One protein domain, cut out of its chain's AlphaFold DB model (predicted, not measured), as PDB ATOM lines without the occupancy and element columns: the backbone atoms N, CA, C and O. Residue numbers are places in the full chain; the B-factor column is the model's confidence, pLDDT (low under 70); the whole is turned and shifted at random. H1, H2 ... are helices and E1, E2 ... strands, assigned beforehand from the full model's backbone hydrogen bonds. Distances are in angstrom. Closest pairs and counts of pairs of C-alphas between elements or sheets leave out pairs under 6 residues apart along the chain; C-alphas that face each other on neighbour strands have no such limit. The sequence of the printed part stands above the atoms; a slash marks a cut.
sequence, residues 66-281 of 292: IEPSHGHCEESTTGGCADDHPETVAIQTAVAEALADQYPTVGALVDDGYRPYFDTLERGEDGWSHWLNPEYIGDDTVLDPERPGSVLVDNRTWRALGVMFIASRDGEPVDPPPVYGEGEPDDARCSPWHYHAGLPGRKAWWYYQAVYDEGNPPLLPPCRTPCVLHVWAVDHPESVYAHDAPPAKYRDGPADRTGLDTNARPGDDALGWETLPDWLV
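AT A GLANCE: This is residues 66 to 281 of the 292 residues of an uncharacterized protein of Halovivax ruber (strain DSM 18193 / JCM 13892 / XH-70) (UniProt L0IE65). With little regular structure, this is largely loops round a strongly twisted, antiparallel sheet, ordered E2 E3 E4 E5 E7, with H1 crossing one face. The 216 printed residues, 71 in named elements, run E1 H1 H2 E2 E3 H3 E4 E5 E6 H4 E7, mixed, compact (radius of gyration of the C-alphas 16.6 A), spanning 53 by 41 by 31 A.

IN THESE COORDINATES: Find E2 at residues 115 to 117, E3 128 to 132, E4 150 to 154, E5 160 to 166 and E7 228 to 232, ending at (-36.379, -33.256, -4.274). H1, 86 to 101, runs 22.0 A from C-alpha 86 at (-32.725, -28.687, -18.626). H2 is 106 to 111, H3 134 to 138, H4 199 to 211, E1 70 to 72, E6 194 to 196.

HOW THE PARTS SIT: Look within hydrogen-bond range for N 117 and O 130, 2.8 A, in hairpin E2 and E3; N 129 and O 153, 2.8 A, between E3 and E4; N 152 and O 162, 2.9 A, in hairpin E4 and E5; N 163 and O 231, 2.9 A, between E5 and E7. Antiparallel E1 and E6 have N 71 and O 195, 2.9 A. H1 makes two layers with the sheet, helix on one face, height 8.7 A; its closest C-alphas to E7 are Gln 92 and Val 231, 6.5 A. H2, H3 and H4 only graze the sheet. Every O i to N i+4 pair is within range in H1 to H4.

THE WHOLE: The printed part has no cut. Links E1 to H1, H3 to E4, E5 to E6 and H4 to E7 are long. Look for pLDDT under 70 at residues 119 to 126 and 214 to 218.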
ATOM      1  N   ILE A  66     -37.728 -58.390   3.924       85.88
ATOM      2  CA  ILE A  66     -38.222 -57.922   5.232       85.88
ATOM      3  C   ILE A  66     -37.759 -56.486   5.503       85.88
ATOM      4  O   ILE A  66     -38.514 -55.690   6.047       85.88
ATOM      5  N   GLU A  67     -36.522 -56.179   5.126       85.62
ATOM      6  CA  GLU A  67     -35.920 -54.856   5.284       85.62
ATOM      7  C   GLU A  67     -36.380 -53.910   4.159       85.62
ATOM      8  O   GLU A  67     -36.962 -54.369   3.172       85.62
ATOM      9  N   PRO A  68     -36.147 -52.590   4.268       86.50
ATOM     10  CA  PRO A  68     -36.306 -51.691   3.132       86.50
ATOM     11  C   PRO A  68     -35.505 -52.193   1.923       86.50
ATOM     12  O   PRO A  68     -34.340 -52.575   2.038       86.50
ATOM     13  N   SER A  69     -36.146 -52.226   0.758       90.19
ATOM     14  CA  SER A  69     -35.481 -52.528  -0.509       90.19
ATOM     15  C   SER A  69     -36.303 -51.992  -1.668       90.19
ATOM     16  O   SER A  69     -37.540 -51.958  -1.601       90.19
ATOM     17  N   HIS A  70     -35.605 -51.633  -2.736       93.50
ATOM     18  CA  HIS A  70     -36.188 -51.166  -3.978       93.50
ATOM     19  C   HIS A  70     -35.518 -51.848  -5.174       93.50
ATOM     20  O   HIS A  70     -34.408 -52.377  -5.074       93.50
ATOM     21  N   GLY A  71     -36.197 -51.827  -6.313       93.88
ATOM     22  CA  GLY A  71     -35.680 -52.303  -7.589       93.88
ATOM     23  C   GLY A  71     -36.086 -51.369  -8.719       93.88
ATOM     24  O   GLY A  71     -37.030 -50.598  -8.593       93.88
ATOM     25  N   HIS A  72     -35.357 -51.430  -9.823       94.88
ATOM     26  CA  HIS A  72     -35.630 -50.634 -11.014       94.88
ATOM     27  C   HIS A  72     -36.902 -51.109 -11.718       94.88
ATOM     28  O   HIS A  72     -37.131 -52.315 -11.850       94.88
ATOM     29  N   CYS A  73     -37.730 -50.167 -12.164       95.94
ATOM     30  CA  CYS A  73     -38.885 -50.479 -12.997       95.94
ATOM     31  C   CYS A  73     -38.475 -50.982 -14.385       95.94
ATOM     32  O   CYS A  73     -37.326 -50.824 -14.806       95.94
ATOM     33  N   GLU A  74     -39.407 -51.621 -15.089       91.88
ATOM     34  CA  GLU A  74     -39.158 -52.038 -16.467       91.88
ATOM     35  C   GLU A  74     -38.822 -50.803 -17.315       91.88
ATOM     36  O   GLU A  74     -39.405 -49.741 -17.124       91.88
ATOM     37  N   GLU A  75     -37.793 -50.920 -18.156       88.75
ATOM     38  CA  GLU A  75     -37.244 -49.825 -18.975       88.75
ATOM     39  C   GLU A  75     -36.697 -48.595 -18.220       88.75
ATOM     40  O   GLU A  75     -36.296 -47.613 -18.851       88.75
ATOM     41  N   SER A  76     -36.616 -48.640 -16.888       93.38
ATOM     42  CA  SER A  76     -35.970 -47.581 -16.111       93.38
ATOM     43  C   SER A  76     -34.448 -47.599 -16.296       93.38
ATOM     44  O   SER A  76     -33.810 -48.650 -16.401       93.38
ATOM     45  N   THR A  77     -33.854 -46.412 -16.339       94.44
ATOM     46  CA  THR A  77     -32.410 -46.200 -16.458       94.44
ATOM     47  C   THR A  77     -32.036 -44.870 -15.821       94.44
ATOM     48  O   THR A  77     -32.718 -43.860 -15.993       94.44
ATOM     49  N   THR A  78     -30.920 -44.860 -15.099       95.00
ATOM     50  CA  THR A  78     -30.291 -43.636 -14.591       95.00
ATOM     51  C   THR A  78     -29.106 -43.192 -15.450       95.00
ATOM     52  O   THR A  78     -28.482 -42.182 -15.144       95.00
ATOM     53  N   GLY A  79     -28.784 -43.932 -16.520       93.44
ATOM     54  CA  GLY A  79     -27.572 -43.743 -17.321       93.44
ATOM     55  C   GLY A  79     -27.461 -42.362 -17.962       93.44
ATOM     56  O   GLY A  79     -26.370 -41.796 -17.974       93.44
ATOM     57  N   GLY A  80     -28.583 -41.815 -18.437       95.00
ATOM     58  CA  GLY A  80     -28.658 -40.462 -18.983       95.00
ATOM     59  C   GLY A  80     -29.060 -39.382 -17.980       95.00
ATOM     60  O   GLY A  80     -29.158 -38.227 -18.383       95.00
ATOM     61  N   CYS A  81     -29.322 -39.716 -16.710       97.62
ATOM     62  CA  CYS A  81     -29.790 -38.751 -15.712       97.62
ATOM     63  C   CYS A  81     -28.677 -37.790 -15.272       97.62
ATOM     64  O   CYS A  81     -27.599 -38.224 -14.866       97.62
ATOM     65  N   ALA A  82     -28.961 -36.488 -15.303       97.81
ATOM     66  CA  ALA A  82     -28.064 -35.448 -14.817       97.81
ATOM     67  C   ALA A  82     -28.859 -34.314 -14.161       97.81
ATOM     68  O   ALA A  82     -29.814 -33.805 -14.742       97.81
ATOM     69  N   ASP A  83     -28.442 -33.895 -12.964       97.81
ATOM     70  CA  ASP A  83     -29.144 -32.859 -12.192       97.81
ATOM     71  C   ASP A  83     -29.151 -31.486 -12.895       97.81
ATOM     72  O   ASP A  83     -30.046 -30.675 -12.670       97.81
ATOM     73  N   ASP A  84     -28.171 -31.219 -13.764       97.81
ATOM     74  CA  ASP A  84     -28.063 -29.987 -14.552       97.81
ATOM     75  C   ASP A  84     -28.715 -30.083 -15.944       97.81
ATOM     76  O   ASP A  84     -28.657 -29.123 -16.721       97.81
ATOM     77  N   HIS A  85     -29.365 -31.206 -16.267       98.12
ATOM     78  CA  HIS A  85     -30.127 -31.352 -17.504       98.12
ATOM     79  C   HIS A  85     -31.334 -30.392 -17.504       98.12
ATOM     80  O   HIS A  85     -32.025 -30.303 -16.484       98.12
ATOM     81  N   PRO A  86     -31.652 -29.688 -18.611       98.31
ATOM     82  CA  PRO A  86     -32.725 -28.687 -18.626       98.31
ATOM     83  C   PRO A  86     -34.085 -29.214 -18.150       98.31
ATOM     84  O   PRO A  86     -34.791 -28.527 -17.420       98.31
ATOM     85  N   GLU A  87     -34.436 -30.441 -18.521       98.25
ATOM     86  CA  GLU A  87     -35.670 -31.123 -18.132       98.25
ATOM     87  C   GLU A  87     -35.675 -31.500 -16.643       98.25
ATOM     88  O   GLU A  87     -36.713 -31.383 -15.994       98.25
ATOM     89  N   THR A  88     -34.522 -31.871 -16.072       98.19
ATOM     90  CA  THR A  88     -34.384 -32.092 -14.623       98.19
ATOM     91  C   THR A  88     -34.524 -30.791 -13.845       98.19
ATOM     92  O   THR A  88     -35.275 -30.728 -12.873       98.19
ATOM     93  N   VAL A  89     -33.881 -29.721 -14.311       98.50
ATOM     94  CA  VAL A  89     -34.026 -28.389 -13.713       98.50
ATOM     95  C   VAL A  89     -35.474 -27.906 -13.812       98.50
ATOM     96  O   VAL A  89     -36.000 -27.349 -12.849       98.50
ATOM     97  N   ALA A  90     -36.141 -28.135 -14.946       98.44
ATOM     98  CA  ALA A  90     -37.529 -27.736 -15.152       98.44
ATOM     99  C   ALA A  90     -38.482 -28.461 -14.192       98.44
ATOM    100  O   ALA A  90     -39.281 -27.796 -13.534       98.44
ATOM    101  N   ILE A  91     -38.376 -29.790 -14.061       98.31
ATOM    102  CA  ILE A  91     -39.240 -30.538 -13.137       98.31
ATOM    103  C   ILE A  91     -38.944 -30.177 -11.680       98.31
ATOM    104  O   ILE A  91     -39.877 -29.964 -10.913       98.31
ATOM    105  N   GLN A  92     -37.670 -30.027 -11.301       98.44
ATOM    106  CA  GLN A  92     -37.302 -29.623  -9.946       98.44
ATOM    107  C   GLN A  92     -37.850 -28.232  -9.605       98.44
ATOM    108  O   GLN A  92     -38.392 -28.032  -8.520       98.44
ATOM    109  N   THR A  93     -37.738 -27.284 -10.540       98.56
ATOM    110  CA  THR A  93     -38.252 -25.919 -10.369       98.56
ATOM    111  C   THR A  93     -39.767 -25.929 -10.221       98.56
ATOM    112  O   THR A  93     -40.277 -25.344  -9.273       98.56
ATOM    113  N   ALA A  94     -40.482 -26.646 -11.093       98.62
ATOM    114  CA  ALA A  94     -41.937 -26.744 -11.027       98.62
ATOM    115  C   ALA A  94     -42.414 -27.378  -9.709       98.62
ATOM    116  O   ALA A  94     -43.358 -26.888  -9.096       98.62
ATOM    117  N   VAL A  95     -41.724 -28.419  -9.228       98.62
ATOM    118  CA  VAL A  95     -41.998 -29.013  -7.912       98.62
ATOM    119  C   VAL A  95     -41.759 -27.993  -6.797       98.62
ATOM    120  O   VAL A  95     -42.608 -27.831  -5.925       98.62
ATOM    121  N   ALA A  96     -40.626 -27.287  -6.807       98.38
ATOM    122  CA  ALA A  96     -40.314 -26.292  -5.783       98.38
ATOM    123  C   ALA A  96     -41.342 -25.147  -5.752       98.38
ATOM    124  O   ALA A  96     -41.751 -24.721  -4.672       98.38
ATOM    125  N   GLU A  97     -41.793 -24.683  -6.920       98.50
ATOM    126  CA  GLU A  97     -42.840 -23.667  -7.054       98.50
ATOM    127  C   GLU A  97     -44.190 -24.179  -6.537       98.50
ATOM    128  O   GLU A  97     -44.812 -23.514  -5.710       98.50
ATOM    129  N   ALA A  98     -44.615 -25.389  -6.919       98.38
ATOM    130  CA  ALA A  98     -45.856 -25.985  -6.424       98.38
ATOM    131  C   ALA A  98     -45.850 -26.139  -4.892       98.38
ATOM    132  O   ALA A  98     -46.814 -25.768  -4.220       98.38
ATOM    133  N   LEU A  99     -44.740 -26.613  -4.315       98.06
ATOM    134  CA  LEU A  99     -44.600 -26.734  -2.864       98.06
ATOM    135  C   LEU A  99     -44.627 -25.374  -2.151       98.06
ATOM    136  O   LEU A  99     -45.170 -25.272  -1.053       98.06
ATOM    137  N   ALA A 100     -44.061 -24.327  -2.753       96.56
ATOM    138  CA  ALA A 100     -44.046 -22.990  -2.163       96.56
ATOM    139  C   ALA A 100     -45.404 -22.274  -2.266       96.56
ATOM    140  O   ALA A 100     -45.819 -21.612  -1.311       96.56
ATOM    141  N   ASP A 101     -46.089 -22.408  -3.401       97.38
ATOM    142  CA  ASP A 101     -47.281 -21.619  -3.715       97.38
ATOM    143  C   ASP A 101     -48.583 -22.344  -3.360       97.38
ATOM    144  O   ASP A 101     -49.504 -21.728  -2.816       97.38
ATOM    145  N   GLN A 102     -48.666 -23.646  -3.644       97.25
ATOM    146  CA  GLN A 102     -49.877 -24.450  -3.449       97.25
ATOM    147  C   GLN A 102     -49.847 -25.203  -2.118       97.25
ATOM    148  O   GLN A 102     -50.858 -25.274  -1.420       97.25
ATOM    149  N   TYR A 103     -48.669 -25.691  -1.718       97.12
ATOM    150  CA  TYR A 103     -48.507 -26.559  -0.547       97.12
ATOM    151  C   TYR A 103     -47.577 -26.010   0.554       97.12
ATOM    152  O   TYR A 103     -46.793 -26.770   1.129       97.12
ATOM    153  N   PRO A 104     -47.672 -24.720   0.943       95.94
ATOM    154  CA  PRO A 104     -46.698 -24.093   1.845       95.94
ATOM    155  C   PRO A 104     -46.721 -24.630   3.283       95.94
ATOM    156  O   PRO A 104     -45.851 -24.293   4.088       95.94
ATOM    157  N   THR A 105     -47.752 -25.392   3.658       96.62
ATOM    158  CA  THR A 105     -47.936 -25.929   5.013       96.62
ATOM    159  C   THR A 105     -48.620 -27.290   4.965       96.62
ATOM    160  O   THR A 105     -49.346 -27.587   4.018       96.62
ATOM    161  N   VAL A 106     -48.480 -28.082   6.030       96.56
ATOM    162  CA  VAL A 106     -49.212 -29.351   6.178       96.56
ATOM    163  C   VAL A 106     -50.730 -29.141   6.115       96.56
ATOM    164  O   VAL A 106     -51.439 -29.950   5.531       96.56
ATOM    165  N   GLY A 107     -51.243 -28.032   6.651       97.19
ATOM    166  CA  GLY A 107     -52.655 -27.677   6.501       97.19
ATOM    167  C   GLY A 107     -53.088 -27.484   5.051       97.19
ATOM    168  O   GLY A 107     -54.138 -27.983   4.673       97.19
ATOM    169  N   ALA A 108     -52.252 -26.846   4.225       97.56
ATOM    170  CA  ALA A 108     -52.543 -26.671   2.800       97.56
ATOM    171  C   ALA A 108     -52.598 -28.015   2.055       97.56
ATOM    172  O   ALA A 108     -53.478 -28.212   1.225       97.56
ATOM    173  N   LEU A 109     -51.724 -28.969   2.407       97.62
ATOM    174  CA  LEU A 109     -51.811 -30.344   1.900       97.62
ATOM    175  C   LEU A 109     -53.162 -30.975   2.256       97.62
ATOM    176  O   LEU A 109     -53.840 -31.552   1.411       97.62
ATOM    177  N   VAL A 110     -53.569 -30.861   3.519       96.56
ATOM    178  CA  VAL A 110     -54.822 -31.453   3.997       96.56
ATOM    179  C   VAL A 110     -56.044 -30.831   3.320       96.56
ATOM    180  O   VAL A 110     -56.965 -31.567   2.954       96.56
ATOM    181  N   ASP A 111     -56.040 -29.508   3.142       96.94
ATOM    182  CA  ASP A 111     -57.096 -28.762   2.453       96.94
ATOM    183  C   ASP A 111     -57.234 -29.196   0.983       96.94
ATOM    184  O   ASP A 111     -58.355 -29.270   0.480       96.94
ATOM    185  N   ASP A 112     -56.125 -29.555   0.325       97.19
ATOM    186  CA  ASP A 112     -56.096 -30.085  -1.049       97.19
ATOM    187  C   ASP A 112     -56.399 -31.596  -1.139       97.19
ATOM    188  O   ASP A 112     -56.396 -32.191  -2.212       97.19
ATOM    189  N   GLY A 113     -56.684 -32.248  -0.009       95.25
ATOM    190  CA  GLY A 113     -57.104 -33.650   0.022       95.25
ATOM    191  C   GLY A 113     -55.987 -34.659   0.283       95.25
ATOM    192  O   GLY A 113     -56.274 -35.856   0.369       95.25
ATOM    193  N   TYR A 114     -54.749 -34.215   0.517       95.38
ATOM    194  CA  TYR A 114     -53.692 -35.119   0.961       95.38
ATOM    195  C   TYR A 114     -54.023 -35.729   2.328       95.38
ATOM    196  O   TYR A 114     -54.675 -35.131   3.197       95.38
ATOM    197  N   ARG A 115     -53.553 -36.957   2.527       92.00
ATOM    198  CA  ARG A 115     -53.698 -37.720   3.762       92.00
ATOM    199  C   ARG A 115     -52.323 -38.099   4.302       92.00
ATOM    200  O   ARG A 115     -51.480 -38.557   3.526       92.00
ATOM    201  N   PRO A 116     -52.087 -37.909   5.612       89.19
ATOM    202  CA  PRO A 116     -50.834 -38.295   6.234       89.19
ATOM    203  C   PRO A 116     -50.614 -39.789   6.079       89.19
ATOM    204  O   PRO A 116     -51.490 -40.612   6.348       89.19
ATOM    205  N   TYR A 117     -49.395 -40.130   5.715       79.44
ATOM    206  CA  TYR A 117     -48.941 -41.491   5.619       79.44
ATOM    207  C   TYR A 117     -47.574 -41.574   6.296       79.44
ATOM    208  O   TYR A 117     -46.510 -41.392   5.709       79.44
ATOM    209  N   PHE A 118     -47.606 -41.788   7.611       73.81
ATOM    210  CA  PHE A 118     -46.380 -41.974   8.375       73.81
ATOM    211  C   PHE A 118     -45.853 -43.384   8.137       73.81
ATOM    212  O   PHE A 118     -46.506 -44.370   8.508       73.81
ATOM    213  N   ASP A 119     -44.673 -43.481   7.526       62.59
ATOM    214  CA  ASP A 119     -44.061 -44.764   7.228       62.59
ATOM    215  C   ASP A 119     -43.865 -45.580   8.500       62.59
ATOM    216  O   ASP A 119     -43.188 -45.213   9.458       62.59
ATOM    217  N   THR A 120     -44.517 -46.736   8.500       52.12
ATOM    218  CA  THR A 120     -44.828 -47.522   9.700       52.12
ATOM    219  C   THR A 120     -43.598 -48.072  10.433       52.12
ATOM    220  O   THR A 120     -43.722 -48.594  11.547       52.12
ATOM    221  N   LEU A 121     -42.420 -47.962   9.810       50.12
ATOM    222  CA  LEU A 121     -41.156 -48.541  10.257       50.12
ATOM    223  C   LEU A 121     -40.012 -47.522  10.398       50.12
ATOM    224  O   LEU A 121     -39.022 -47.855  11.052       50.12
ATOM    225  N   GLU A 122     -40.148 -46.289   9.902       52.72
ATOM    226  CA  GLU A 122     -39.159 -45.232  10.138       52.72
ATOM    227  C   GLU A 122     -39.518 -44.452  11.404       52.72
ATOM    228  O   GLU A 122     -40.453 -43.658  11.456       52.72
ATOM    229  N   ARG A 123     -38.780 -44.726  12.484       44.72
ATOM    230  CA  ARG A 123     -38.929 -44.045  13.774       44.72
ATOM    231  C   ARG A 123     -37.642 -43.293  14.086       44.72
ATOM    232  O   ARG A 123     -36.666 -43.906  14.511       44.72
ATOM    233  N   GLY A 124     -37.644 -41.979  13.892       47.19
ATOM    234  CA  GLY A 124     -36.515 -41.115  14.232       47.19
ATOM    235  C   GLY A 124     -36.833 -39.629  14.073       47.19
ATOM    236  O   GLY A 124     -37.709 -39.261  13.298       47.19
ATOM    237  N   GLU A 125     -36.101 -38.783  14.803       46.69
ATOM    238  CA  GLU A 125     -36.231 -37.312  14.777       46.69
ATOM    239  C   GLU A 125     -35.771 -36.676  13.451       46.69
ATOM    240  O   GLU A 125     -36.077 -35.515  13.201       46.69
ATOM    241  N   ASP A 126     -35.068 -37.431  12.599       56.25
ATOM    242  CA  ASP A 126     -34.635 -37.010  11.255       56.25
ATOM    243  C   ASP A 126     -35.485 -37.647  10.135       56.25
ATOM    244  O   ASP A 126     -35.130 -37.577   8.951       56.25
ATOM    245  N   GLY A 127     -36.593 -38.296  10.512       79.00
ATOM    246  CA  GLY A 127     -37.511 -38.957   9.591       79.00
ATOM    247  C   GLY A 127     -38.315 -37.978   8.739       79.00
ATOM    248  O   GLY A 127     -38.417 -36.782   9.024       79.00
ATOM    249  N   TRP A 128     -38.916 -38.516   7.694       88.31
ATOM    250  CA  TRP A 128     -39.838 -37.823   6.809       88.31
ATOM    251  C   TRP A 128     -41.076 -38.701   6.618       88.31
ATOM    252  O   TRP A 128     -41.110 -39.854   7.054       88.31
ATOM    253  N   SER A 129     -42.142 -38.129   6.082       89.44
ATOM    254  CA  SER A 129     -43.399 -38.828   5.848       89.44
ATOM    255  C   SER A 129     -43.897 -38.562   4.447       89.44
ATOM    256  O   SER A 129     -43.714 -37.473   3.899       89.44
ATOM    257  N   HIS A 130     -44.563 -39.563   3.888       91.69
ATOM    258  CA  HIS A 130     -45.341 -39.374   2.685       91.69
ATOM    259  C   HIS A 130     -46.701 -38.799   3.069       91.69
ATOM    260  O   HIS A 130     -47.300 -39.141   4.087       91.69
ATOM    261  N   TRP A 131     -47.205 -37.910   2.238       93.94
ATOM    262  CA  TRP A 131     -48.579 -37.442   2.278       93.94
ATOM    263  C   TRP A 131     -49.161 -37.794   0.926       93.94
ATOM    264  O   TRP A 131     -48.598 -37.389  -0.084       93.94
ATOM    265  N   LEU A 132     -50.210 -38.612   0.890       93.00
ATOM    266  CA  LEU A 132     -50.752 -39.185  -0.346       93.00
ATOM    267  C   LEU A 132     -52.058 -38.493  -0.715       93.00
ATOM    268  O   LEU A 132     -52.895 -38.283   0.163       93.00
ATOM    269  N   ASN A 133     -52.248 -38.170  -1.992       93.94
ATOM    270  CA  ASN A 133     -53.516 -37.654  -2.503       93.94
ATOM    271  C   ASN A 133     -54.215 -38.743  -3.334       93.94
ATOM    272  O   ASN A 133     -53.775 -39.014  -4.452       93.94
ATOM    273  N   PRO A 134     -55.285 -39.384  -2.820       90.62
ATOM    274  CA  PRO A 134     -55.962 -40.459  -3.543       90.62
ATOM    275  C   PRO A 134     -56.530 -40.036  -4.900       90.62
ATOM    276  O   PRO A 134     -56.557 -40.846  -5.824       90.62
ATOM    277  N   GLU A 135     -56.958 -38.776  -5.036       91.56
ATOM    278  CA  GLU A 135     -57.482 -38.252  -6.298       91.56
ATOM    279  C   GLU A 135     -56.371 -38.160  -7.347       91.56
ATOM    280  O   GLU A 135     -56.562 -38.619  -8.468       91.56
ATOM    281  N   TYR A 136     -55.194 -37.651  -6.976       94.00
ATOM    282  CA  TYR A 136     -54.076 -37.484  -7.916       94.00
ATOM    283  C   TYR A 136     -53.370 -38.804  -8.230       94.00
ATOM    284  O   TYR A 136     -52.893 -39.006  -9.336       94.00
ATOM    285  N   ILE A 137     -53.343 -39.751  -7.288       91.44
ATOM    286  CA  ILE A 137     -52.851 -41.117  -7.547       91.44
ATOM    287  C   ILE A 137     -53.757 -41.851  -8.551       91.44
ATOM    288  O   ILE A 137     -53.294 -42.717  -9.299       91.44
ATOM    289  N   GLY A 138     -55.058 -41.553  -8.529       86.06
ATOM    290  CA  GLY A 138     -56.058 -42.196  -9.374       86.06
ATOM    291  C   GLY A 138     -56.287 -41.525 -10.726       86.06
ATOM    292  O   GLY A 138     -56.966 -42.127 -11.558       86.06
ATOM    293  N   ASP A 139     -55.768 -40.318 -10.958       89.31
ATOM    294  CA  ASP A 139     -56.063 -39.569 -12.178       89.31
ATOM    295  C   ASP A 139     -55.250 -40.032 -13.402       89.31
ATOM    296  O   ASP A 139     -54.575 -41.065 -13.393       89.31
ATOM    297  N   ASP A 140     -55.419 -39.343 -14.533       88.44
ATOM    298  CA  ASP A 140     -54.791 -39.725 -15.794       88.44
ATOM    299  C   ASP A 140     -53.354 -39.202 -15.965       88.44
ATOM    300  O   ASP A 140     -52.669 -39.616 -16.918       88.44
ATOM    301  N   THR A 141     -52.879 -38.375 -15.033       90.69
ATOM    302  CA  THR A 141     -51.547 -37.774 -15.001       90.69
ATOM    303  C   THR A 141     -50.604 -38.568 -14.093       90.69
ATOM    304  O   THR A 141     -50.978 -39.063 -13.042       90.69
ATOM    305  N   VAL A 142     -49.350 -38.741 -14.523       92.31
ATOM    306  CA  VAL A 142     -48.340 -39.506 -13.755       92.31
ATOM    307  C   VAL A 142     -47.188 -38.615 -13.297       92.31
ATOM    308  O   VAL A 142     -46.670 -38.783 -12.197       92.31
ATOM    309  N   LEU A 143     -46.775 -37.670 -14.143       95.69
ATOM    310  CA  LEU A 143     -45.620 -36.803 -13.925       95.69
ATOM    311  C   LEU A 143     -46.049 -35.331 -14.002       95.69
ATOM    312  O   LEU A 143     -45.623 -34.604 -14.899       95.69
ATOM    313  N   ASP A 144     -46.944 -34.925 -13.099       97.12
ATOM    314  CA  ASP A 144     -47.462 -33.555 -12.985       97.12
ATOM    315  C   ASP A 144     -46.976 -32.887 -11.683       97.12
ATOM    316  O   ASP A 144     -47.498 -33.194 -10.607       97.12
ATOM    317  N   PRO A 145     -45.981 -31.978 -11.743       97.75
ATOM    318  CA  PRO A 145     -45.447 -31.289 -10.567       97.75
ATOM    319  C   PRO A 145     -46.471 -30.497  -9.755       97.75
ATOM    320  O   PRO A 145     -46.245 -30.289  -8.565       97.75
ATOM    321  N   GLU A 146     -47.567 -30.048 -10.375       97.44
ATOM    322  CA  GLU A 146     -48.611 -29.284  -9.689       97.44
ATOM    323  C   GLU A 146     -49.574 -30.191  -8.918       97.44
ATOM    324  O   GLU A 146     -50.209 -29.729  -7.977       97.44
ATOM    325  N   ARG A 147     -49.675 -31.473  -9.290       96.88
ATOM    326  CA  ARG A 147     -50.607 -32.446  -8.697       96.88
ATOM    327  C   ARG A 147     -49.904 -33.773  -8.389       96.88
ATOM    328  O   ARG A 147     -50.288 -34.824  -8.902       96.88
ATOM    329  N   PRO A 148     -48.844 -33.773  -7.560       96.94
ATOM    330  CA  PRO A 148     -48.086 -34.985  -7.291       96.94
ATOM    331  C   PRO A 148     -48.910 -35.971  -6.456       96.94
ATOM    332  O   PRO A 148     -49.516 -35.595  -5.451       96.94
ATOM    333  N   GLY A 149     -48.854 -37.261  -6.797       94.88
ATOM    334  CA  GLY A 149     -49.513 -38.313  -6.011       94.88
ATOM    335  C   GLY A 149     -49.052 -38.364  -4.547       94.88
ATOM    336  O   GLY A 149     -49.822 -38.756  -3.666       94.88
ATOM    337  N   SER A 150     -47.823 -37.915  -4.262       95.88
ATOM    338  CA  SER A 150     -47.322 -37.757  -2.903       95.88
ATOM    339  C   SER A 150     -46.448 -36.521  -2.692       95.88
ATOM    340  O   SER A 150     -45.592 -36.208  -3.516       95.88
ATOM    341  N   VAL A 151     -46.595 -35.883  -1.528       97.81
ATOM    342  CA  VAL A 151     -45.669 -34.867  -1.006       97.81
ATOM    343  C   VAL A 151     -44.854 -35.454   0.148       97.81
ATOM    344  O   VAL A 151     -45.394 -36.133   1.021       97.81
ATOM    345  N   LEU A 152     -43.551 -35.180   0.157       96.00
ATOM    346  CA  LEU A 152     -42.594 -35.687   1.140       96.00
ATOM    347  C   LEU A 152     -42.347 -34.600   2.183       96.00
ATOM    348  O   LEU A 152     -41.798 -33.545   1.860       96.00
ATOM    349  N   VAL A 153     -42.757 -34.833   3.427       95.25
ATOM    350  CA  VAL A 153     -42.721 -33.831   4.498       95.25
ATOM    351  C   VAL A 153     -41.706 -34.230   5.556       95.25
ATOM    352  O   VAL A 153     -41.723 -35.345   6.070       95.25
ATOM    353  N   ASP A 154     -40.823 -33.307   5.918       93.75
ATOM    354  CA  ASP A 154     -39.893 -33.494   7.023       93.75
ATOM    355  C   ASP A 154     -40.653 -33.543   8.357       93.75
ATOM    356  O   ASP A 154     -41.364 -32.599   8.714       93.75
ATOM    357  N   ASN A 155     -40.480 -34.616   9.131       92.38
ATOM    358  CA  ASN A 155     -41.267 -34.787  10.351       92.38
ATOM    359  C   ASN A 155     -40.844 -33.816  11.456       92.38
ATOM    360  O   ASN A 155     -41.613 -33.544  12.369       92.38
ATOM    361  N   ARG A 156     -39.639 -33.254  11.409       91.75
ATOM    362  CA  ARG A 156     -39.175 -32.316  12.430       91.75
ATOM    363  C   ARG A 156     -39.613 -30.895  12.128       91.75
ATOM    364  O   ARG A 156     -40.089 -30.194  13.008       91.75
ATOM    365  N   THR A 157     -39.424 -30.451  10.897       93.75
ATOM    366  CA  THR A 157     -39.618 -29.065  10.458       93.75
ATOM    367  C   THR A 157     -40.988 -28.829   9.842       93.75
ATOM    368  O   THR A 157     -41.373 -27.672   9.692       93.75
ATOM    369  N   TRP A 158     -41.726 -29.896   9.521       94.69
ATOM    370  CA  TRP A 158     -43.056 -29.871   8.908       94.69
ATOM    371  C   TRP A 158     -43.071 -29.165   7.544       94.69
ATOM    372  O   TRP A 158     -44.116 -28.696   7.093       94.69
ATOM    373  N   ARG A 159     -41.906 -29.060   6.892       95.12
ATOM    374  CA  ARG A 159     -41.774 -28.525   5.537       95.12
ATOM    375  C   ARG A 159     -41.819 -29.648   4.520       95.12
ATOM    376  O   ARG A 159     -41.230 -30.707   4.736       95.12
ATOM    377  N   ALA A 160     -42.468 -29.382   3.396       96.62
ATOM    378  CA  ALA A 160     -42.313 -30.218   2.222       96.62
ATOM    379  C   ALA A 160     -40.866 -30.115   1.708       96.62
ATOM    380  O   ALA A 160     -40.312 -29.023   1.596       96.62
ATOM    381  N   LEU A 161     -40.249 -31.263   1.439       96.19
ATOM    382  CA  LEU A 161     -38.877 -31.395   0.941       96.19
ATOM    383  C   LEU A 161     -38.835 -31.731  -0.553       96.19
ATOM    384  O   LEU A 161     -37.829 -31.503  -1.225       96.19
ATOM    385  N   GLY A 162     -39.908 -32.328  -1.061       98.00
ATOM    386  CA  GLY A 162     -39.994 -32.869  -2.405       98.00
ATOM    387  C   GLY A 162     -41.314 -33.587  -2.614       98.00
ATOM    388  O   GLY A 162     -42.223 -33.516  -1.780       98.00
ATOM    389  N   VAL A 163     -41.402 -34.294  -3.730       98.50
ATOM    390  CA  VAL A 163     -42.582 -35.062  -4.123       98.50
ATOM    391  C   VAL A 163     -42.180 -36.468  -4.525       98.50
ATOM    392  O   VAL A 163     -41.037 -36.716  -4.915       98.50
ATOM    393  N   MET A 164     -43.136 -37.382  -4.458       97.38
ATOM    394  CA  MET A 164     -43.022 -38.692  -5.073       97.38
ATOM    395  C   MET A 164     -44.188 -38.877  -6.042       97.38
ATOM    396  O   MET A 164     -45.357 -38.880  -5.650       97.38
ATOM    397  N   PHE A 165     -43.858 -39.038  -7.317       97.81
ATOM    398  CA  PHE A 165     -44.810 -39.442  -8.342       97.81
ATOM    399  C   PHE A 165     -45.066 -40.940  -8.243       97.81
ATOM    400  O   PHE A 165     -44.155 -41.707  -7.928       97.81
ATOM    401  N   ILE A 166     -46.295 -41.357  -8.532       95.81
ATOM    402  CA  ILE A 166     -46.716 -42.758  -8.503       95.81
ATOM    403  C   ILE A 166     -47.289 -43.075  -9.880       95.81
ATOM    404  O   ILE A 166     -48.241 -42.441 -10.320       95.81
ATOM    405  N   ALA A 167     -46.693 -44.037 -10.578       95.88
ATOM    406  CA  ALA A 167     -47.136 -44.466 -11.897       95.88
ATOM    407  C   ALA A 167     -48.357 -45.378 -11.773       95.88
ATOM    408  O   ALA A 167     -48.269 -46.606 -11.881       95.88
ATOM    409  N   SER A 168     -49.500 -44.753 -11.524       91.62
ATOM    410  CA  SER A 168     -50.815 -45.377 -11.535       91.62
ATOM    411  C   SER A 168     -51.809 -44.551 -12.343       91.62
ATOM    412  O   SER A 168     -51.592 -43.371 -12.592       91.62
ATOM    413  N   ARG A 169     -52.885 -45.202 -12.784       89.31
ATOM    414  CA  ARG A 169     -54.071 -44.580 -13.378       89.31
ATOM    415  C   ARG A 169     -55.282 -45.415 -13.002       89.31
ATOM    416  O   ARG A 169     -55.217 -46.640 -13.089       89.31
ATOM    417  N   ASP A 170     -56.363 -44.773 -12.569       83.00
ATOM    418  CA  ASP A 170     -57.565 -45.455 -12.070       83.00
ATOM    419  C   ASP A 170     -57.249 -46.485 -10.957       83.00
ATOM    420  O   ASP A 170     -57.862 -47.548 -10.874       83.00
ATOM    421  N   GLY A 171     -56.238 -46.199 -10.126       75.00
ATOM    422  CA  GLY A 171     -55.771 -47.087  -9.049       75.00
ATOM    423  C   GLY A 171     -54.908 -48.274  -9.503       75.00
ATOM    424  O   GLY A 171     -54.377 -49.002  -8.661       75.00
ATOM    425  N   GLU A 172     -54.706 -48.457 -10.808       83.69
ATOM    426  CA  GLU A 172     -53.910 -49.548 -11.371       83.69
ATOM    427  C   GLU A 172     -52.504 -49.072 -11.774       83.69
ATOM    428  O   GLU A 172     -52.364 -47.977 -12.322       83.69
ATOM    429  N   PRO A 173     -51.443 -49.869 -11.546       90.00
ATOM    430  CA  PRO A 173     -50.096 -49.527 -11.999       90.00
ATOM    431  C   PRO A 173     -50.013 -49.383 -13.527       90.00
ATOM    432  O   PRO A 173     -50.555 -50.210 -14.262       90.00
ATOM    433  N   VAL A 174     -49.264 -48.387 -13.998       93.38
ATOM    434  CA  VAL A 174     -48.965 -48.166 -15.424       93.38
ATOM    435  C   VAL A 174     -47.460 -48.100 -15.667       93.38
ATOM    436  O   VAL A 174     -46.676 -47.928 -14.731       93.38
ATOM    437  N   ASP A 175     -47.053 -48.220 -16.932       93.69
ATOM    438  CA  ASP A 175     -45.658 -48.006 -17.315       93.69
ATOM    439  C   ASP A 175     -45.289 -46.526 -17.113       93.69
ATOM    440  O   ASP A 175     -45.998 -45.640 -17.612       93.69
ATOM    441  N   PRO A 176     -44.218 -46.231 -16.356       95.38
ATOM    442  CA  PRO A 176     -43.845 -44.857 -16.068       95.38
ATOM    443  C   PRO A 176     -43.218 -44.170 -17.295       95.38
ATOM    444  O   PRO A 176     -42.366 -44.768 -17.956       95.38
ATOM    445  N   PRO A 177     -43.552 -42.897 -17.577       95.12
ATOM    446  CA  PRO A 177     -42.857 -42.127 -18.604       95.12
ATOM    447  C   PRO A 177     -41.433 -41.770 -18.141       95.12
ATOM    448  O   PRO A 177     -41.245 -41.466 -16.961       95.12
ATOM    449  N   PRO A 178     -40.413 -41.733 -19.015       97.06
ATOM    450  CA  PRO A 178     -39.120 -41.171 -18.644       97.06
ATOM    451  C   PRO A 178     -39.270 -39.680 -18.318       97.06
ATOM    452  O   PRO A 178     -40.174 -39.004 -18.807       97.06
ATOM    453  N   VAL A 179     -38.335 -39.144 -17.536       97.31
ATOM    454  CA  VAL A 179     -38.226 -37.691 -17.343       97.31
ATOM    455  C   VAL A 179     -37.853 -37.029 -18.673       97.31
ATOM    456  O   VAL A 179     -38.417 -36.001 -19.039       97.31
ATOM    457  N   TYR A 180     -36.911 -37.629 -19.408       97.38
ATOM    458  CA  TYR A 180     -36.514 -37.199 -20.748       97.38
ATOM    459  C   TYR A 180     -35.835 -38.326 -21.535       97.38
ATOM    460  O   TYR A 180     -35.431 -39.352 -20.981       97.38
ATOM    461  N   GLY A 181     -35.680 -38.110 -22.844       94.12
ATOM    462  CA  GLY A 181     -35.045 -39.067 -23.754       94.12
ATOM    463  C   GLY A 181     -35.950 -40.243 -24.133       94.12
ATOM    464  O   GLY A 181     -35.478 -41.366 -24.285       94.12
ATOM    465  N   GLU A 182     -37.257 -40.009 -24.268       92.50
ATOM    466  CA  GLU A 182     -38.195 -40.995 -24.822       92.50
ATOM    467  C   GLU A 182     -37.712 -41.483 -26.199       92.50
ATOM    468  O   GLU A 182     -37.465 -40.682 -27.101       92.50
ATOM    469  N   GLY A 183     -37.572 -42.800 -26.364       89.62
ATOM    470  CA  GLY A 183     -37.060 -43.413 -27.596       89.62
ATOM    471  C   GLY A 183     -35.550 -43.262 -27.836       89.62
ATOM    472  O   GLY A 183     -35.053 -43.768 -28.845       89.62
ATOM    473  N   GLU A 184     -34.819 -42.613 -26.929       93.12
ATOM    474  CA  GLU A 184     -33.361 -42.507 -26.979       93.12
ATOM    475  C   GLU A 184     -32.682 -43.723 -26.314       93.12
ATOM    476  O   GLU A 184     -33.303 -44.431 -25.513       93.12
ATOM    477  N   PRO A 185     -31.402 -44.000 -26.627       91.56
ATOM    478  CA  PRO A 185     -30.628 -45.040 -25.949       91.56
ATOM    479  C   PRO A 185     -30.462 -44.781 -24.438       91.56
ATOM    480  O   PRO A 185     -30.540 -43.645 -23.973       91.56
ATOM    481  N   ASP A 186     -30.177 -45.833 -23.664       90.44
ATOM    482  CA  ASP A 186     -30.144 -45.775 -22.191       90.44
ATOM    483  C   ASP A 186     -29.111 -44.802 -21.587       90.44
ATOM    484  O   ASP A 186     -29.265 -44.400 -20.435       90.44
ATOM    485  N   ASP A 187     -28.062 -44.434 -22.329       92.25
ATOM    486  CA  ASP A 187     -27.049 -43.450 -21.923       92.25
ATOM    487  C   ASP A 187     -27.481 -41.993 -22.154       92.25
ATOM    488  O   ASP A 187     -26.849 -41.082 -21.623       92.25
ATOM    489  N   ALA A 188     -28.560 -41.768 -22.907       92.69
ATOM    490  CA  ALA A 188     -29.169 -40.457 -23.139       92.69
ATOM    491  C   ALA A 188     -30.569 -40.323 -22.506       92.69
ATOM    492  O   ALA A 188     -31.049 -39.211 -22.287       92.69
ATOM    493  N   ARG A 189     -31.223 -41.446 -22.191       96.56
ATOM    494  CA  ARG A 189     -32.534 -41.499 -21.538       96.56
ATOM    495  C   ARG A 189     -32.406 -41.408 -20.018       96.56
ATOM    496  O   ARG A 189     -31.576 -42.091 -19.416       96.56
ATOM    497  N   CYS A 190     -33.270 -40.612 -19.391       98.06
ATOM    498  CA  CYS A 190     -33.400 -40.554 -17.937       98.06
ATOM    499  C   CYS A 190     -34.788 -41.020 -17.506       98.06
ATOM    500  O   CYS A 190     -35.800 -40.364 -17.751       98.06
ATOM    501  N   SER A 191     -34.823 -42.167 -16.837       97.56
ATOM    502  CA  SER A 191     -36.022 -42.790 -16.288       97.56
ATOM    503  C   SER A 191     -35.674 -43.388 -14.918       97.56
ATOM    504  O   SER A 191     -35.472 -44.596 -14.815       97.56
ATOM    505  N   PRO A 192     -35.541 -42.575 -13.850       97.44
ATOM    506  CA  PRO A 192     -35.074 -43.029 -12.535       97.44
ATOM    507  C   PRO A 192     -36.166 -43.722 -11.691       97.44
ATOM    508  O   PRO A 192     -36.084 -43.788 -10.463       97.44
ATOM    509  N   TRP A 193     -37.198 -44.260 -12.343       98.12
ATOM    510  CA  TRP A 193     -38.314 -44.929 -11.685       98.12
ATOM    511  C   TRP A 193     -37.889 -46.237 -11.021       98.12
ATOM    512  O   TRP A 193     -37.147 -47.050 -11.580       98.12
ATOM    513  N   HIS A 194     -38.407 -46.473  -9.825       97.69
ATOM    514  CA  HIS A 194     -38.150 -47.685  -9.057       97.69
ATOM    515  C   HIS A 194     -39.420 -48.131  -8.337       97.69
ATOM    516  O   HIS A 194     -40.362 -47.370  -8.180       97.69
ATOM    517  N   TYR A 195     -39.463 -49.379  -7.897       96.25
ATOM    518  CA  TYR A 195     -40.514 -49.895  -7.026       96.25
ATOM    519  C   TYR A 195     -39.921 -50.246  -5.667       96.25
ATOM    520  O   TYR A 195     -38.747 -50.611  -5.572       96.25
ATOM    521  N   HIS A 196     -40.736 -50.235  -4.617       94.19
ATOM    522  CA  HIS A 196     -40.358 -50.779  -3.315       94.19
ATOM    523  C   HIS A 196     -40.829 -52.225  -3.199       94.19
ATOM    524  O   HIS A 196     -41.992 -52.540  -3.452       94.19
ATOM    525  N   ALA A 197     -39.931 -53.118  -2.789       94.12
ATOM    526  CA  ALA A 197     -40.230 -54.533  -2.549       94.12
ATOM    527  C   ALA A 197     -39.978 -54.966  -1.097       94.12
ATOM    528  O   ALA A 197     -40.348 -56.074  -0.692       94.12
ATOM    529  N   GLY A 198     -39.401 -54.073  -0.291       89.75
ATOM    530  CA  GLY A 198     -39.311 -54.251   1.150       89.75
ATOM    531  C   GLY A 198     -40.688 -54.244   1.808       89.75
ATOM    532  O   GLY A 198     -41.608 -53.545   1.374       89.75
ATOM    533  N   LEU A 199     -40.824 -55.002   2.896       86.44
ATOM    534  CA  LEU A 199     -42.025 -55.013   3.726       86.44
ATOM    535  C   LEU A 199     -42.493 -53.607   4.155       86.44
ATOM    536  O   LEU A 199     -43.709 -53.423   4.125       86.44
ATOM    537  N   PRO A 200     -41.617 -52.631   4.502       84.38
ATOM    538  CA  PRO A 200     -42.048 -51.263   4.794       84.38
ATOM    539  C   PRO A 200     -42.910 -50.656   3.686       84.38
ATOM    540  O   PRO A 200     -44.107 -50.484   3.902       84.38
ATOM    541  N   GLY A 201     -42.353 -50.445   2.490       85.44
ATOM    542  CA  GLY A 201     -43.073 -49.797   1.388       85.44
ATOM    543  C   GLY A 201     -44.288 -50.598   0.921       85.44
ATOM    544  O   GLY A 201     -45.353 -50.045   0.672       85.44
ATOM    545  N   ARG A 202     -44.198 -51.935   0.894       88.44
ATOM    546  CA  ARG A 202     -45.336 -52.785   0.509       88.44
ATOM    547  C   ARG A 202     -46.488 -52.752   1.508       88.44
ATOM    548  O   ARG A 202     -47.646 -52.704   1.097       88.44
ATOM    549  N   LYS A 203     -46.189 -52.863   2.811       84.38
ATOM    550  CA  LYS A 203     -47.211 -52.805   3.868       84.38
ATOM    551  C   LYS A 203     -47.835 -51.423   3.887       84.38
ATOM    552  O   LYS A 203     -49.044 -51.311   4.054       84.38
ATOM    553  N   ALA A 204     -47.008 -50.406   3.718       82.50
ATOM    554  CA  ALA A 204     -47.464 -49.047   3.640       82.50
ATOM    555  C   ALA A 204     -48.427 -48.906   2.438       82.50
ATOM    556  O   ALA A 204     -49.561 -48.475   2.624       82.50
ATOM    557  N   TRP A 205     -48.057 -49.304   1.213       87.12
ATOM    558  CA  TRP A 205     -48.939 -49.161   0.039       87.12
ATOM    559  C   TRP A 205     -50.264 -49.902   0.225       87.12
ATOM    560  O   TRP A 205     -51.338 -49.369  -0.028       87.12
ATOM    561  N   TRP A 206     -50.190 -51.113   0.770       86.31
ATOM    562  CA  TRP A 206     -51.368 -51.880   1.145       86.31
ATOM    563  C   TRP A 206     -52.262 -51.164   2.171       86.31
ATOM    564  O   TRP A 206     -53.481 -51.205   2.048       86.31
ATOM    565  N   TYR A 207     -51.671 -50.500   3.167       84.19
ATOM    566  CA  TYR A 207     -52.409 -49.699   4.145       84.19
ATOM    567  C   TYR A 207     -53.134 -48.530   3.478       84.19
ATOM    568  O   TYR A 207     -54.308 -48.313   3.763       84.19
ATOM    569  N   TYR A 208     -52.466 -47.823   2.560       85.25
ATOM    570  CA  TYR A 208     -53.101 -46.775   1.760       85.25
ATOM    571  C   TYR A 208     -54.341 -47.316   1.042       85.25
ATOM    572  O   TYR A 208     -55.427 -46.766   1.204       85.25
ATOM    573  N   GLN A 209     -54.203 -48.453   0.356       83.69
ATOM    574  CA  GLN A 209     -55.327 -49.089  -0.328       83.69
ATOM    575  C   GLN A 209     -56.438 -49.527   0.636       83.69
ATOM    576  O   GLN A 209     -57.598 -49.583   0.269       83.69
ATOM    577  N   ALA A 210     -56.107 -49.881   1.877       82.44
ATOM    578  CA  ALA A 210     -57.098 -50.356   2.836       82.44
ATOM    579  C   ALA A 210     -57.880 -49.245   3.536       82.44
ATOM    580  O   ALA A 210     -58.992 -49.489   4.002       82.44
ATOM    581  N   VAL A 211     -57.275 -48.068   3.670       82.00
ATOM    582  CA  VAL A 211     -57.816 -46.972   4.481       82.00
ATOM    583  C   VAL A 211     -58.314 -45.816   3.623       82.00
ATOM    584  O   VAL A 211     -59.282 -45.164   4.005       82.00
ATOM    585  N   TYR A 212     -57.672 -45.562   2.483       78.88
ATOM    586  CA  TYR A 212     -57.926 -44.375   1.666       78.88
ATOM    587  C   TYR A 212     -58.441 -44.684   0.260       78.88
ATOM    588  O   TYR A 212     -59.048 -43.808  -0.348       78.88
ATOM    589  N   ASP A 213     -58.243 -45.902  -0.242       72.62
ATOM    590  CA  ASP A 213     -58.893 -46.374  -1.462       72.62
ATOM    591  C   ASP A 213     -60.209 -47.067  -1.073       72.62
ATOM    592  O   ASP A 213     -60.229 -48.015  -0.290       72.62
ATOM    593  N   GLU A 214     -61.342 -46.568  -1.571       64.69
ATOM    594  CA  GLU A 214     -62.668 -47.150  -1.301       64.69
ATOM    595  C   GLU A 214     -62.834 -48.555  -1.927       64.69
ATOM    596  O   GLU A 214     -63.842 -49.242  -1.708       64.69
ATOM    597  N   GLY A 215     -61.848 -49.005  -2.711       54.59
ATOM    598  CA  GLY A 215     -61.729 -50.363  -3.217       54.59
ATOM    599  C   GLY A 215     -61.407 -51.363  -2.107       54.59
ATOM    600  O   GLY A 215     -60.547 -51.139  -1.269       54.59
ATOM    601  N   ASN A 216     -62.081 -52.517  -2.102       61.19
ATOM    602  CA  ASN A 216     -61.741 -53.625  -1.201       61.19
ATOM    603  C   ASN A 216     -60.236 -53.939  -1.303       61.19
ATOM    604  O   ASN A 216     -59.833 -54.533  -2.313       61.19
ATOM    605  N   PRO A 217     -59.412 -53.617  -0.288       68.19
ATOM    606  CA  PRO A 217     -57.984 -53.850  -0.379       68.19
ATOM    607  C   PRO A 217     -57.720 -55.345  -0.550       68.19
ATOM    608  O   PRO A 217     -58.458 -56.186  -0.009       68.19
ATOM    609  N   PRO A 218     -56.649 -55.725  -1.265       69.31
ATOM    610  CA  PRO A 218     -56.252 -57.120  -1.315       69.31
ATOM    611  C   PRO A 218     -55.997 -57.628   0.109       69.31
ATOM    612  O   PRO A 218     -55.479 -56.912   0.956       69.31
ATOM    613  N   LEU A 219     -56.329 -58.889   0.394       74.56
ATOM    614  CA  LEU A 219     -56.159 -59.467   1.740       74.56
ATOM    615  C   LEU A 219     -54.698 -59.485   2.225       74.56
ATOM    616  O   LEU A 219     -54.448 -59.711   3.405       74.56
ATOM    617  N   LEU A 220     -53.738 -59.323   1.312       79.06
ATOM    618  CA  LEU A 220     -52.306 -59.370   1.579       79.06
ATOM    619  C   LEU A 220     -51.591 -58.243   0.821       79.06
ATOM    620  O   LEU A 220     -52.011 -57.918  -0.293       79.06
ATOM    621  N   PRO A 221     -50.470 -57.720   1.353       83.38
ATOM    622  CA  PRO A 221     -49.662 -56.735   0.645       83.38
ATOM    623  C   PRO A 221     -49.153 -57.253  -0.715       83.38
ATOM    624  O   PRO A 221     -48.679 -58.401  -0.782       83.38
ATOM    625  N   PRO A 222     -49.166 -56.424  -1.781       87.69
ATOM    626  CA  PRO A 222     -48.686 -56.814  -3.112       87.69
ATOM    627  C   PRO A 222     -47.190 -57.129  -3.084       87.69
ATOM    628  O   PRO A 222     -46.521 -56.760  -2.127       87.69
ATOM    629  N   CYS A 223     -46.640 -57.801  -4.102       91.06
ATOM    630  CA  CYS A 223     -45.207 -58.150  -4.139       91.06
ATOM    631  C   CYS A 223     -44.270 -56.932  -4.181       91.06
ATOM    632  O   CYS A 223     -43.140 -57.035  -3.713       91.06
ATOM    633  N   ARG A 224     -44.745 -55.814  -4.732       92.81
ATOM    634  CA  ARG A 224     -44.063 -54.521  -4.830       92.81
ATOM    635  C   ARG A 224     -45.100 -53.399  -4.918       92.81
ATOM    636  O   ARG A 224     -46.267 -53.686  -5.194       92.81
ATOM    637  N   THR A 225     -44.682 -52.161  -4.690       92.44
ATOM    638  CA  THR A 225     -45.479 -50.961  -4.995       92.44
ATOM    639  C   THR A 225     -45.588 -50.748  -6.513       92.44
ATOM    640  O   THR A 225     -44.840 -51.385  -7.270       92.44
ATOM    641  N   PRO A 226     -46.466 -49.844  -6.988       94.38
ATOM    642  CA  PRO A 226     -46.300 -49.237  -8.306       94.38
ATOM    643  C   PRO A 226     -44.908 -48.603  -8.460       94.38
ATOM    644  O   PRO A 226     -44.178 -48.422  -7.478       94.38
ATOM    645  N   CYS A 227     -44.546 -48.271  -9.697       97.06
ATOM    646  CA  CYS A 227     -43.340 -47.496  -9.957       97.06
ATOM    647  C   CYS A 227     -43.485 -46.102  -9.358       97.06
ATOM    648  O   CYS A 227     -44.518 -45.457  -9.523       97.06
ATOM    649  N   VAL A 228     -42.448 -45.647  -8.671       97.19
ATOM    650  CA  VAL A 228     -42.383 -44.342  -8.032       97.19
ATOM    651  C   VAL A 228     -41.136 -43.581  -8.464       97.19
ATOM    652  O   VAL A 228     -40.121 -44.176  -8.844       97.19
ATOM    653  N   LEU A 229     -41.233 -42.257  -8.421       98.06
ATOM    654  CA  LEU A 229     -40.153 -41.335  -8.746       98.06
ATOM    655  C   LEU A 229     -40.128 -40.207  -7.718       98.06
ATOM    656  O   LEU A 229     -41.052 -39.398  -7.666       98.06
ATOM    657  N   HIS A 230     -39.057 -40.144  -6.933       98.06
ATOM    658  CA  HIS A 230     -38.795 -39.023  -6.035       98.06
ATOM    659  C   HIS A 230     -38.214 -37.848  -6.821       98.06
ATOM    660  O   HIS A 230     -37.362 -38.048  -7.688       98.06
ATOM    661  N   VAL A 231     -38.651 -36.632  -6.501       98.56
ATOM    662  CA  VAL A 231     -38.057 -35.378  -6.980       98.56
ATOM    663  C   VAL A 231     -37.920 -34.428  -5.795       98.56
ATOM    664  O   VAL A 231     -38.916 -33.960  -5.239       98.56
ATOM    665  N   TRP A 232     -36.680 -34.144  -5.398       98.06
ATOM    666  CA  TRP A 232     -36.379 -33.256  -4.274       98.06
ATOM    667  C   TRP A 232     -36.362 -31.789  -4.706       98.06
ATOM    668  O   TRP A 232     -35.624 -31.408  -5.613       98.06
ATOM    669  N   ALA A 233     -37.137 -30.951  -4.015       97.38
ATOM    670  CA  ALA A 233     -37.147 -29.500  -4.219       97.38
ATOM    671  C   ALA A 233     -35.947 -28.799  -3.563       97.38
ATOM    672  O   ALA A 233     -35.645 -27.649  -3.878       97.38
ATOM    673  N   VAL A 234     -35.276 -29.487  -2.637       94.12
ATOM    674  CA  VAL A 234     -34.072 -29.017  -1.948       94.12
ATOM    675  C   VAL A 234     -32.833 -29.754  -2.461       94.12
ATOM    676  O   VAL A 234     -32.934 -30.851  -3.011       94.12
ATOM    677  N   ASP A 235     -31.656 -29.169  -2.239       93.50
ATOM    678  CA  ASP A 235     -30.382 -29.763  -2.651       93.50
ATOM    679  C   ASP A 235     -30.192 -31.167  -2.058       93.50
ATOM    680  O   ASP A 235     -30.249 -31.371  -0.840       93.50
ATOM    681  N   HIS A 236     -29.872 -32.130  -2.923       94.50
ATOM    682  CA  HIS A 236     -29.577 -33.501  -2.531       94.50
ATOM    683  C   HIS A 236     -28.162 -33.893  -2.984       94.50
ATOM    684  O   HIS A 236     -27.825 -33.718  -4.152       94.50
ATOM    685  N   PRO A 237     -27.301 -34.436  -2.101       94.75
ATOM    686  CA  PRO A 237     -25.905 -34.728  -2.445       94.75
ATOM    687  C   PRO A 237     -25.716 -35.873  -3.451       94.75
ATOM    688  O   PRO A 237     -24.618 -36.022  -3.982       94.75
ATOM    689  N   GLU A 238     -26.736 -36.706  -3.654       95.31
ATOM    690  CA  GLU A 238     -26.677 -37.848  -4.576       95.31
ATOM    691  C   GLU A 238     -27.275 -37.538  -5.951       95.31
ATOM    692  O   GLU A 238     -26.629 -37.810  -6.956       95.31
ATOM    693  N   SER A 239     -28.500 -37.009  -5.985       96.69
ATOM    694  CA  SER A 239     -29.203 -36.529  -7.176       96.69
ATOM    695  C   SER A 239     -30.546 -35.928  -6.760       96.69
ATOM    696  O   SER A 239     -31.097 -36.321  -5.727       96.69
ATOM    697  N   VAL A 240     -31.127 -35.068  -7.599       97.69
ATOM    698  CA  VAL A 240     -32.539 -34.642  -7.512       97.69
ATOM    699  C   VAL A 240     -33.504 -35.834  -7.425       97.69
ATOM    700  O   VAL A 240     -34.554 -35.722  -6.795       97.69
ATOM    701  N   TYR A 241     -33.132 -36.984  -8.002       97.94
ATOM    702  CA  TYR A 241     -33.937 -38.213  -8.031       97.94
ATOM    703  C   TYR A 241     -33.549 -39.257  -6.976       97.94
ATOM    704  O   TYR A 241     -33.900 -40.432  -7.108       97.94
ATOM    705  N   ALA A 242     -32.770 -38.875  -5.962       95.69
ATOM    706  CA  ALA A 242     -32.337 -39.810  -4.930       95.69
ATOM    707  C   ALA A 242     -33.526 -40.458  -4.206       95.69
ATOM    708  O   ALA A 242     -34.554 -39.824  -3.985       95.69
ATOM    709  N   HIS A 243     -33.369 -41.728  -3.829       92.00
ATOM    710  CA  HIS A 243     -34.403 -42.465  -3.103       92.00
ATOM    711  C   HIS A 243     -34.614 -41.910  -1.690       92.00
ATOM    712  O   HIS A 243     -35.746 -41.699  -1.266       92.00
ATOM    713  N   ASP A 244     -33.521 -41.700  -0.960       90.69
ATOM    714  CA  ASP A 244     -33.577 -41.274   0.434       90.69
ATOM    715  C   ASP A 244     -33.714 -39.756   0.546       90.69
ATOM    716  O   ASP A 244     -33.299 -39.009  -0.338       90.69
ATOM    717  N   ALA A 245     -34.275 -39.295   1.665       89.69
ATOM    718  CA  ALA A 245     -34.371 -37.872   1.946       89.69
ATOM    719  C   ALA A 245     -32.988 -37.221   2.117       89.69
ATOM    720  O   ALA A 245     -32.082 -37.816   2.719       89.69
ATOM    721  N   PRO A 246     -32.843 -35.940   1.726       90.94
ATOM    722  CA  PRO A 246     -31.592 -35.210   1.875       90.94
ATOM    723  C   PRO A 246     -31.161 -35.180   3.344       90.94
ATOM    724  O   PRO A 246     -32.012 -35.070   4.230       90.94
ATOM    725  N   PRO A 247     -29.857 -35.242   3.662       90.69
ATOM    726  CA  PRO A 247     -29.395 -35.104   5.040       90.69
ATOM    727  C   PRO A 247     -29.856 -33.787   5.675       90.69
ATOM    728  O   PRO A 247     -29.875 -32.759   5.003       90.69
ATOM    729  N   ALA A 248     -30.112 -33.777   6.989       87.44
ATOM    730  CA  ALA A 248     -30.663 -32.620   7.715       87.44
ATOM    731  C   ALA A 248     -29.944 -31.279   7.457       87.44
ATOM    732  O   ALA A 248     -30.570 -30.229   7.464       87.44
ATOM    733  N   LYS A 249     -28.630 -31.296   7.184       88.44
ATOM    734  CA  LYS A 249     -27.845 -30.087   6.867       88.44
ATOM    735  C   LYS A 249     -28.238 -29.387   5.553       88.44
ATOM    736  O   LYS A 249     -27.801 -28.261   5.347       88.44
ATOM    737  N   TYR A 250     -28.966 -30.071   4.670       89.69
ATOM    738  CA  TYR A 250     -29.493 -29.535   3.409       89.69
ATOM    739  C   TYR A 250     -30.976 -29.158   3.507       89.69
ATOM    740  O   TYR A 250     -31.533 -28.629   2.552       89.69
ATOM    741  N   ARG A 251     -31.625 -29.447   4.640       89.56
ATOM    742  CA  ARG A 251     -33.038 -29.143   4.854       89.56
ATOM    743  C   ARG A 251     -33.191 -27.739   5.424       89.56
ATOM    744  O   ARG A 251     -32.339 -27.260   6.177       89.56
ATOM    745  N   ASP A 252     -34.298 -27.103   5.076       86.75
ATOM    746  CA  ASP A 252     -34.671 -25.797   5.602       86.75
ATOM    747  C   ASP A 252     -35.012 -25.843   7.099       86.75
ATOM    748  O   ASP A 252     -35.216 -26.897   7.701       86.75
ATOM    749  N   GLY A 253     -35.096 -24.660   7.713       88.50
ATOM    750  CA  GLY A 253     -35.607 -24.522   9.075       88.50
ATOM    751  C   GLY A 253     -37.099 -24.874   9.197       88.50
ATOM    752  O   GLY A 253     -37.771 -25.118   8.199       88.50
ATOM    753  N   PRO A 254     -37.655 -24.860  10.420       92.38
ATOM    754  CA  PRO A 254     -39.071 -25.138  10.653       92.38
ATOM    755  C   PRO A 254     -40.026 -24.299   9.792       92.38
ATOM    756  O   PRO A 254     -39.727 -23.162   9.410       92.38
ATOM    757  N   ALA A 255     -41.188 -24.864   9.470       92.69
ATOM    758  CA  ALA A 255     -42.295 -24.124   8.884       92.69
ATOM    759  C   ALA A 255     -42.777 -23.038   9.861       92.69
ATOM    760  O   ALA A 255     -42.915 -23.281  11.061       92.69
ATOM    761  N   ASP A 256     -43.077 -21.843   9.346       90.56
ATOM    762  CA  ASP A 256     -43.540 -20.721  10.179       90.56
ATOM    763  C   ASP A 256     -44.956 -20.945  10.733       90.56
ATOM    764  O   ASP A 256     -45.359 -20.336  11.729       90.56
ATOM    765  N   ARG A 257     -45.746 -21.785  10.054       92.38
ATOM    766  CA  ARG A 257     -47.126 -22.136  10.402       92.38
ATOM    767  C   ARG A 257     -47.388 -23.597  10.059       92.38
ATOM    768  O   ARG A 257     -46.853 -24.109   9.084       92.38
ATOM    769  N   THR A 258     -48.266 -24.232  10.827       93.31
ATOM    770  CA  THR A 258     -48.713 -25.610  10.570       93.31
ATOM    771  C   THR A 258     -49.826 -25.669   9.526       93.31
ATOM    772  O   THR A 258     -49.920 -26.647   8.792       93.31
ATOM    773  N   GLY A 259     -50.686 -24.644   9.480       93.81
ATOM    774  CA  GLY A 259     -51.949 -24.676   8.735       93.81
ATOM    775  C   GLY A 259     -53.014 -25.589   9.364       93.81
ATOM    776  O   GLY A 259     -54.086 -25.749   8.799       93.81
ATOM    777  N   LEU A 260     -52.745 -26.169  10.537       93.38
ATOM    778  CA  LEU A 260     -53.632 -27.095  11.241       93.38
ATOM    779  C   LEU A 260     -54.127 -26.486  12.555       93.38
ATOM    780  O   LEU A 260     -53.408 -25.721  13.202       93.38
ATOM    781  N   ASP A 261     -55.318 -26.897  12.996       91.88
ATOM    782  CA  ASP A 261     -55.828 -26.610  14.343       91.88
ATOM    783  C   ASP A 261     -55.158 -27.537  15.377       91.88
ATOM    784  O   ASP A 261     -55.734 -28.514  15.851       91.88
ATOM    785  N   THR A 262     -53.878 -27.278  15.653       91.25
ATOM    786  CA  THR A 262     -53.051 -28.025  16.609       91.25
ATOM    787  C   THR A 262     -52.184 -27.077  17.431       91.25
ATOM    788  O   THR A 262     -51.793 -26.003  16.975       91.25
ATOM    789  N   ASN A 263     -51.862 -27.486  18.660       92.56
ATOM    790  CA  ASN A 263     -50.918 -26.767  19.523       92.56
ATOM    791  C   ASN A 263     -49.459 -27.206  19.308       92.56
ATOM    792  O   ASN A 263     -48.564 -26.634  19.935       92.56
ATOM    793  N   ALA A 264     -49.227 -28.228  18.480       93.56
ATOM    794  CA  ALA A 264     -47.892 -28.700  18.137       93.56
ATOM    795  C   ALA A 264     -47.126 -27.645  17.325       93.56
ATOM    796  O   ALA A 264     -47.708 -26.881  16.548       93.56
ATOM    797  N   ARG A 265     -45.810 -27.583  17.531       93.62
ATOM    798  CA  ARG A 265     -44.934 -26.562  16.951       93.62
ATOM    799  C   ARG A 265     -43.844 -27.204  16.089       93.62
ATOM    800  O   ARG A 265     -43.023 -27.943  16.633       93.62
ATOM    801  N   PRO A 266     -43.767 -26.874  14.786       94.50
ATOM    802  CA  PRO A 266     -42.673 -27.318  13.932       94.50
ATOM    803  C   PRO A 266     -41.308 -26.986  14.545       94.50
ATOM    804  O   PRO A 266     -41.076 -25.873  15.021       94.50
ATOM    805  N   GLY A 267     -40.395 -27.952  14.539       91.38
ATOM    806  CA  GLY A 267     -39.053 -27.868  15.118       91.38
ATOM    807  C   GLY A 267     -38.960 -28.277  16.592       91.38
ATOM    808  O   GLY A 267     -37.898 -28.758  16.997       91.38
ATOM    809  N   ASP A 268     -40.047 -28.122  17.354       92.38
ATOM    810  CA  ASP A 268     -40.153 -28.534  18.761       92.38
ATOM    811  C   ASP A 268     -40.836 -29.910  18.887       92.38
ATOM    812  O   ASP A 268     -40.366 -30.766  19.636       92.38
ATOM    813  N   ASP A 269     -41.926 -30.122  18.142       92.38
ATOM    814  CA  ASP A 269     -42.746 -31.333  18.148       92.38
ATOM    815  C   ASP A 269     -42.620 -32.070  16.802       92.38
ATOM    816  O   ASP A 269     -42.723 -31.466  15.730       92.38
ATOM    817  N   ALA A 270     -42.411 -33.387  16.844       90.38
ATOM    818  CA  ALA A 270     -42.357 -34.204  15.634       90.38
ATOM    819  C   ALA A 270     -43.759 -34.379  15.034       90.38
ATOM    820  O   ALA A 270     -44.713 -34.670  15.748       90.38
ATOM    821  N   LEU A 271     -43.872 -34.228  13.717       90.94
ATOM    822  CA  LEU A 271     -45.063 -34.530  12.944       90.94
ATOM    823  C   LEU A 271     -45.325 -36.035  13.033       90.94
ATOM    824  O   LEU A 271     -44.513 -36.856  12.605       90.94
ATOM    825  N   GLY A 272     -46.467 -36.371  13.610       89.75
ATOM    826  CA  GLY A 272     -46.899 -37.733  13.889       89.75
ATOM    827  C   GLY A 272     -48.373 -37.765  14.270       89.75
ATOM    828  O   GLY A 272     -48.985 -36.713  14.491       89.75
ATOM    829  N   TRP A 273     -48.945 -38.965  14.375       89.81
ATOM    830  CA  TRP A 273     -50.366 -39.174  14.689       89.81
ATOM    831  C   TRP A 273     -50.830 -38.414  15.942       89.81
ATOM    832  O   TRP A 273     -51.945 -37.915  15.978       89.81
ATOM    833  N   GLU A 274     -49.965 -38.272  16.944       88.50
ATOM    834  CA  GLU A 274     -50.218 -37.574  18.207       88.50
ATOM    835  C   GLU A 274     -50.262 -36.041  18.105       88.50
ATOM    836  O   GLU A 274     -50.732 -35.376  19.028       88.50
ATOM    837  N   THR A 275     -49.746 -35.477  17.013       91.44
ATOM    838  CA  THR A 275     -49.713 -34.022  16.766       91.44
ATOM    839  C   THR A 275     -50.767 -33.559  15.770       91.44
ATOM    840  O   THR A 275     -51.031 -32.354  15.667       91.44
ATOM    841  N   LEU A 276     -51.366 -34.505  15.045       91.56
ATOM    842  CA  LEU A 276     -52.436 -34.231  14.103       91.56
ATOM    843  C   LEU A 276     -53.773 -34.040  14.831       91.56
ATOM    844  O   LEU A 276     -54.003 -34.650  15.874       91.56
ATOM    845  N   PRO A 277     -54.682 -33.219  14.279       92.00
ATOM    846  CA  PRO A 277     -56.059 -33.168  14.750       92.00
ATOM    847  C   PRO A 277     -56.744 -34.540  14.648       92.00
ATOM    848  O   PRO A 277     -56.586 -35.224  13.637       92.00
ATOM    849  N   ASP A 278     -57.577 -34.894  15.633       91.06
ATOM    850  CA  ASP A 278     -58.246 -36.208  15.717       91.06
ATOM    851  C   ASP A 278     -58.993 -36.607  14.434       91.06
ATOM    852  O   ASP A 278     -59.020 -37.774  14.067       91.06
ATOM    853  N   TRP A 279     -59.590 -35.641  13.728       90.56
ATOM    854  CA  TRP A 279     -60.357 -35.896  12.503       90.56
ATOM    855  C   TRP A 279     -59.495 -36.305  11.300       90.56
ATOM    856  O   TRP A 279     -60.029 -36.821  10.321       90.56
ATOM    857  N   LEU A 280     -58.188 -36.045  11.352       90.56
ATOM    858  CA  LEU A 280     -57.225 -36.411  10.314       90.56
ATOM    859  C   LEU A 280     -56.564 -37.768  10.604       90.56
ATOM    860  O   LEU A 280     -55.965 -38.375   9.716       90.56
ATOM    861  N   VAL A 281     -56.663 -38.244  11.846       90.12
ATOM    862  CA  VAL A 281     -56.141 -39.544  12.260       90.12
ATOM    863  C   VAL A 281     -57.116 -40.633  11.793       90.12
ATOM    864  O   VAL A 281     -58.309 -40.546  12.081       90.12
TER     865      VAL A 281